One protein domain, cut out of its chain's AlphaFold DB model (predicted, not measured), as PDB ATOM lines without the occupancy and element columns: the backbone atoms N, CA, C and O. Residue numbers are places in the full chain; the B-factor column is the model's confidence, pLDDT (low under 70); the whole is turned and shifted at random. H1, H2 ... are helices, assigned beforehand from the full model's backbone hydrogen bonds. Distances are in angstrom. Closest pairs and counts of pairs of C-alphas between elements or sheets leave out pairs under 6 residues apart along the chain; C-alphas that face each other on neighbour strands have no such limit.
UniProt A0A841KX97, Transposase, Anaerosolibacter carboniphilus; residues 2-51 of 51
ATOM      1  N   ALA A   2     182.934  99.820 360.133       60.72
ATOM      2  CA  ALA A   2     181.624  99.196 359.986       60.72
ATOM      3  C   ALA A   2     181.083  98.880 361.386       60.72
ATOM      4  O   ALA A   2     181.691  98.114 362.129       60.72
ATOM      5  N   TYR A   3     179.995  99.539 361.774       64.62
ATOM      6  CA  TYR A   3     179.291  99.249 363.015       64.62
ATOM      7  C   TYR A   3     178.604  97.887 362.871       64.62
ATOM      8  O   TYR A   3     177.681  97.746 362.071       64.62
ATOM      9  N   ILE A   4     179.072  96.880 363.609       65.94
ATOM     10  CA  ILE A   4     178.384  95.592 363.699       65.94
ATOM     11  C   ILE A   4     177.257  95.779 364.713       65.94
ATOM     12  O   ILE A   4     177.497  95.867 365.919       65.94
ATOM     13  N   LYS A   5     176.027  95.908 364.216       73.56
ATOM     14  CA  LYS A   5     174.825  95.936 365.048       73.56
ATOM     15  C   LYS A   5     174.604  94.515 365.575       73.56
ATOM     16  O   LYS A   5     174.415  93.606 364.778       73.56
ATOM     17  N   GLY A   6     174.710  94.322 366.890       69.06
ATOM     18  CA  GLY A   6     174.400  93.038 367.526       69.06
ATOM     19  C   GLY A   6     172.906  92.710 367.437       69.06
ATOM     20  O   GLY A   6     172.081  93.619 367.331       69.06
ATOM     21  N   GLU A   7     172.575  91.421 367.481       74.31
ATOM     22  CA  GLU A   7     171.195  90.916 367.475       74.31
ATOM     23  C   GLU A   7     170.448  91.295 368.775       74.31
ATOM     24  O   GLU A   7     171.058  91.407 369.847       74.31
ATOM     25  N   ASP A   8     169.128  91.509 368.695       76.38
ATOM     26  CA  ASP A   8     168.303  91.880 369.853       76.38
ATOM     27  C   ASP A   8     168.196  90.711 370.851       76.38
ATOM     28  O   ASP A   8     167.888  89.578 370.486       76.38
ATOM     29  N   ARG A   9     168.434  90.976 372.143       69.69
ATOM     30  CA  ARG A   9     168.441  89.930 373.188       69.69
ATOM     31  C   ARG A   9     167.073  89.289 373.441       69.69
ATOM     32  O   ARG A   9     167.024  88.242 374.080       69.69
ATOM     33  N   ASN A  10     165.993  89.923 372.995       77.69
ATOM     34  CA  ASN A  10     164.621  89.430 373.087       77.69
ATOM     35  C   ASN A  10     164.111  88.926 371.729       77.69
ATOM     36  O   ASN A  10     162.917  88.653 371.588       77.69
ATOM     37  N   GLN A  11     164.988  88.812 370.729       70.25
ATOM     38  CA  GLN A  11     164.641  88.241 369.443       70.25
ATOM     39  C   GLN A  11     164.259  86.776 369.635       70.25
ATOM     40  O   GLN A  11     165.088  85.920 369.944       70.25
ATOM     41  N   VAL A  12     162.977  86.493 369.445       66.12
ATOM     42  CA  VAL A  12     162.472  85.132 369.329       66.12
ATOM     43  C   VAL A  12     162.963  84.620 367.981       66.12
ATOM     44  O   VAL A  12     162.396  84.959 366.944       66.12
ATOM     45  N   ILE A  13     164.066  83.869 367.969       67.44
ATOM     46  CA  ILE A  13     164.469  83.132 366.771       67.44
ATOM     47  C   ILE A  13     163.317  82.177 366.462       67.44
ATOM     48  O   ILE A  13     162.981  81.311 367.271       67.44
ATOM     49  N   MET A  14     162.674  82.381 365.314       68.62
ATOM     50  CA  MET A  14     161.752  81.408 364.751       68.62
ATOM     51  C   MET A  14     162.608  80.194 364.402       68.62
ATOM     52  O   MET A  14     163.427  80.256 363.486       68.62
ATOM     53  N   PHE A  15     162.520  79.151 365.225       73.44
ATOM     54  CA  PHE A  15     163.197  77.897 364.939       73.44
ATOM     55  C   PHE A  15     162.694  77.393 363.571       73.44
ATOM     56  O   PHE A  15     161.491  77.501 363.313       73.44
ATOM     57  N   PRO A  16     163.581  76.896 362.696       75.06
ATOM     58  CA  PRO A  16     163.182  76.187 361.499       75.06
ATOM     59  C   PRO A  16     162.304  74.995 361.872       75.06
ATOM     60  O   PRO A  16     162.339  74.499 363.006       75.06
ATOM     61  N   GLU A  17     161.515  74.535 360.910       82.44
ATOM     62  CA  GLU A  17     160.585  73.430 361.134       82.44
ATOM     63  C   GLU A  17     161.344  72.119 361.375       82.44
ATOM     64  O   GLU A  17     160.868  71.250 362.113       82.44
ATOM     65  N   TYR A  18     162.564  72.014 360.834       84.62
ATOM     66  CA  TYR A  18     163.433  70.856 360.991       84.62
ATOM     67  C   TYR A  18     164.829  71.248 361.474       84.62
ATOM     68  O   TYR A  18     165.423  72.223 361.021       84.62
ATOM     69  N   LEU A  19     165.405  70.424 362.358       82.25
ATOM     70  CA  LEU A  19     166.798  70.585 362.792       82.25
ATOM     71  C   LEU A  19     167.763  70.580 361.596       82.25
ATOM     72  O   LEU A  19     168.775  71.271 361.612       82.25
ATOM     73  N   ASP A  20     167.420  69.824 360.559       85.81
ATOM     74  CA  ASP A  20     168.228  69.673 359.357       85.81
ATOM     75  C   ASP A  20     168.375  70.978 358.557       85.81
ATOM     76  O   ASP A  20     169.398  71.209 357.919       85.81
ATOM     77  N   GLU A  21     167.410  71.895 358.673       87.50
ATOM     78  CA  GLU A  21     167.466  73.220 358.043       87.50
ATOM     79  C   GLU A  21     168.496  74.147 358.712       87.50
ATOM     80  O   GLU A  21     168.901  75.151 358.125       87.50
ATOM     81  N   TYR A  22     168.981  73.813 359.916       87.06
ATOM     82  CA  TYR A  22     170.142  74.488 360.507       87.06
ATOM     83  C   TYR A  22     171.470  74.058 359.879       87.06
ATOM     84  O   TYR A  22     172.490  74.731 360.063       87.06
ATOM     85  N   ILE A  23     171.494  72.929 359.174       89.44
ATOM     86  CA  ILE A  23     172.707  72.352 358.615       89.44
ATOM     87  C   ILE A  23     172.759  72.727 357.137       89.44
ATOM     88  O   ILE A  23     172.056  72.153 356.309       89.44
ATOM     89  N   ALA A  24     173.623  73.689 356.801       91.00
ATOM     90  CA  ALA A  24     173.870  74.069 355.412       91.00
ATOM     91  C   ALA A  24     174.223  72.849 354.540       91.00
ATOM     92  O   ALA A  24     174.827  71.889 355.020       91.00
ATOM     93  N   GLU A  25     173.886  72.913 353.255       89.75
ATOM     94  CA  GLU A  25     174.131  71.828 352.291       89.75
ATOM     95  C   GLU A  25     175.624  71.461 352.201       89.75
ATOM     96  O   GLU A  25     175.987  70.292 352.245       89.75
ATOM     97  N   GLU A  26     176.500  72.468 352.232       92.31
ATOM     98  CA  GLU A  26     177.963  72.306 352.215       92.31
ATOM     99  C   GLU A  26     178.573  72.050 353.608       92.31
ATOM    100  O   GLU A  26     179.790  72.124 353.793       92.31
ATOM    101  N   ASN A  27     177.752  71.820 354.639       93.69
ATOM    102  CA  ASN A  27     178.270  71.588 355.981       93.69
ATOM    103  C   ASN A  27     178.999  70.233 356.024       93.69
ATOM    104  O   ASN A  27     178.396  69.206 355.707       93.69
ATOM    105  N   PRO A  28     180.259  70.178 356.489       92.19
ATOM    106  CA  PRO A  28     181.026  68.937 356.519       92.19
ATOM    107  C   PRO A  28     180.373  67.831 357.354       92.19
ATOM    108  O   PRO A  28     180.661  66.664 357.121       92.19
ATOM    109  N   VAL A  29     179.485  68.160 358.298       93.81
ATOM    110  CA  VAL A  29     178.761  67.161 359.097       93.81
ATOM    111  C   VAL A  29     177.884  66.242 358.233       93.81
ATOM    112  O   VAL A  29     177.694  65.090 358.606       93.81
ATOM    113  N   ARG A  30     177.443  66.699 357.049       91.38
ATOM    114  CA  ARG A  30     176.666  65.917 356.068       91.38
ATOM    115  C   ARG A  30     177.409  64.671 355.570       91.38
ATOM    116  O   ARG A  30     176.792  63.716 355.114       91.38
ATOM    117  N   VAL A  31     178.742  64.638 355.694       93.56
ATOM    118  CA  VAL A  31     179.542  63.443 355.369       93.56
ATOM    119  C   VAL A  31     179.203  62.253 356.271       93.56
ATOM    120  O   VAL A  31     179.420  61.110 355.878       93.56
ATOM    121  N   ILE A  32     178.691  62.510 357.479       92.50
ATOM    122  CA  ILE A  32     178.320  61.467 358.437       92.50
ATOM    123  C   ILE A  32     177.116  60.684 357.918       92.50
ATOM    124  O   ILE A  32     177.126  59.463 358.036       92.50
ATOM    125  N   ASP A  33     176.148  61.355 357.290       90.19
ATOM    126  CA  ASP A  33     174.968  60.707 356.708       90.19
ATOM    127  C   ASP A  33     175.406  59.695 355.639       90.19
ATOM    128  O   ASP A  33     175.138  58.501 355.751       90.19
ATOM    129  N   VAL A  34     176.235  60.143 354.688       91.00
ATOM    130  CA  VAL A  34     176.798  59.291 353.623       91.00
ATOM    131  C   VAL A  34     177.654  58.153 354.186       91.00
ATOM    132  O   VAL A  34     177.652  57.042 353.654       91.00
ATOM    133  N   PHE A  35     178.417  58.415 355.250       92.12
ATOM    134  CA  PHE A  35     179.224  57.389 355.904       92.12
ATOM    135  C   PHE A  35     178.346  56.306 356.536       92.12
ATOM    136  O   PHE A  35     178.617  55.128 356.327       92.12
ATOM    137  N   VAL A  36     177.308  56.694 357.281       91.00
ATOM    138  CA  VAL A  36     176.394  55.767 357.961       91.00
ATOM    139  C   VAL A  36     175.571  54.963 356.955       91.00
ATOM    140  O   VAL A  36     175.450  53.754 357.134       91.00
ATOM    141  N   ASP A  37     175.102  55.584 355.869       90.81
ATOM    142  CA  ASP A  37     174.379  54.909 354.779       90.81
ATOM    143  C   ASP A  37     175.209  53.803 354.104       90.81
ATOM    144  O   ASP A  37     174.668  52.844 353.555       90.81
ATOM    145  N   GLY A  38     176.540  53.923 354.140       91.56
ATOM    146  CA  GLY A  38     177.464  52.927 353.602       91.56
ATOM    147  C   GLY A  38     177.794  51.772 354.553       91.56
ATOM    148  O   GLY A  38     178.505  50.848 354.150       91.56
ATOM    149  N   LEU A  39     177.342  51.813 355.809       91.69
ATOM    150  CA  LEU A  39     177.637  50.779 356.797       91.69
ATOM    151  C   LEU A  39     176.565  49.690 356.809       91.69
ATOM    152  O   LEU A  39     175.371  49.959 356.896       91.69
ATOM    153  N   ASP A  40     177.007  48.435 356.850       89.75
ATOM    154  CA  ASP A  40     176.130  47.318 357.190       89.75
ATOM    155  C   ASP A  40     175.982  47.235 358.718       89.75
ATOM    156  O   ASP A  40     176.755  46.583 359.428       89.75
ATOM    157  N   ILE A  41     175.001  47.976 359.230       86.88
ATOM    158  CA  ILE A  41     174.730  48.110 360.665       86.88
ATOM    159  C   ILE A  41     174.375  46.752 361.305       86.88
ATOM    160  O   ILE A  41     174.707  46.518 362.472       86.88
ATOM    161  N   GLU A  42     173.773  45.832 360.545       85.19
ATOM    162  CA  GLU A  42     173.449  44.479 361.008       85.19
ATOM    163  C   GLU A  42     174.712  43.628 361.178       85.19
ATOM    164  O   GLU A  42     174.916  43.023 362.235       85.19
ATOM    165  N   GLN A  43     175.609  43.629 360.184       88.69
ATOM    166  CA  GLN A  43     176.895  42.923 360.262       88.69
ATOM    167  C   GLN A  43     177.806  43.479 361.359       88.69
ATOM    168  O   GLN A  43     178.588  42.735 361.954       88.69
ATOM    169  N   LEU A  44     177.688  44.770 361.674       88.62
ATOM    170  CA  LEU A  44     178.401  45.393 362.789       88.62
ATOM    171  C   LEU A  44     177.853  44.975 364.170       88.62
ATOM    172  O   LEU A  44     178.447  45.315 365.195       88.62
ATOM    173  N   GLY A  45     176.761  44.202 364.223       87.50
ATOM    174  CA  GLY A  45     176.223  43.615 365.452       87.50
ATOM    175  C   GLY A  45     175.369  44.571 366.288       87.50
ATOM    176  O   GLY A  45     175.129  44.307 367.474       87.50
ATOM    177  N   PHE A  46     174.904  45.678 365.701       85.00
ATOM    178  CA  PHE A  46     173.955  46.573 366.356       85.00
ATOM    179  C   PHE A  46     172.567  45.914 366.403       85.00
ATOM    180  O   PHE A  46     172.070  45.394 365.415       85.00
ATOM    181  N   LYS A  47     171.943  45.908 367.589       76.38
ATOM    182  CA  LYS A  47     170.729  45.116 367.889       76.38
ATOM    183  C   LYS A  47     169.403  45.875 367.764       76.38
ATOM    184  O   LYS A  47     168.372  45.332 368.139       76.38
ATOM    185  N   ARG A  48     169.439  47.147 367.369       68.75
ATOM    186  CA  ARG A  48     168.260  47.996 367.150       68.75
ATOM    187  C   ARG A  48     168.382  48.591 365.754       68.75
ATOM    188  O   ARG A  48     168.753  49.753 365.623       68.75
ATOM    189  N   THR A  49     168.212  47.757 364.736       62.62
ATOM    190  CA  THR A  49     168.158  48.195 363.328       62.62
ATOM    191  C   THR A  49     166.718  48.359 362.842       62.62
ATOM    192  O   THR A  49     166.472  48.832 361.741       62.62
ATOM    193  N   ASP A  50     165.769  48.017 363.701       58.31
ATOM    194  CA  ASP A  50     164.335  48.027 363.515       58.31
ATOM    195  C   ASP A  50     163.721  49.249 364.216       58.31
ATOM    196  O   ASP A  50     163.579  49.303 365.443       58.31
ATOM    197  N   GLY A  51     163.401  50.251 363.393       54.12
ATOM    198  CA  GLY A  51     162.512  51.372 363.692       54.12
ATOM    199  C   GLY A  51     161.270  51.295 362.818       54.12
ATOM    200  O   GLY A  51     161.432  50.999 361.613       54.12
TER     201      GLY A  51
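What this domain is: This is residues 2 to 51 of the 51 residues of the protein "Transposase" of Anaerosolibacter carboniphilus (UniProt A0A841KX97). This is a drawn-out chain with little regular structure: a long unnamed stretch, residues 2 to 18, leads to one short turn of helix, H1, then to a longer helix, H2, and residues 38 to 51 trail on beyond it. The two named helices, H1 then H2, hold 14 of the 50 printed residues; the class is all helix, with no named strand. The whole is extended, a rod spanning 56 by 24 by 14 A, with a radius of gyration of the C-alphas of 18.7 A.

How they stand to each other: Look along residues 2 to 19, which stand free, to H1, residues 19 to 22. A tight link of 5 residues leads to H2, residues 28 to 37; H1 and H2 are apart. H1 is too short for an O i to N i+4 pair; in H2, 3 of 6 are within hydrogen-bond range.

Where its parts are: Find C-alpha 19 at (166.798, 70.585, 362.792), where H1 begins. H2 runs 15.6 A from C-alpha 28 to C-alpha 37 at (174.379, 54.909, 354.779).

The domain as a whole: The C-alphas farthest apart, Ala 2 and Gln 43, are 56.5 A apart. The printed part has no cut. Twelve residues have pLDDT under 70, among them 48 to 51.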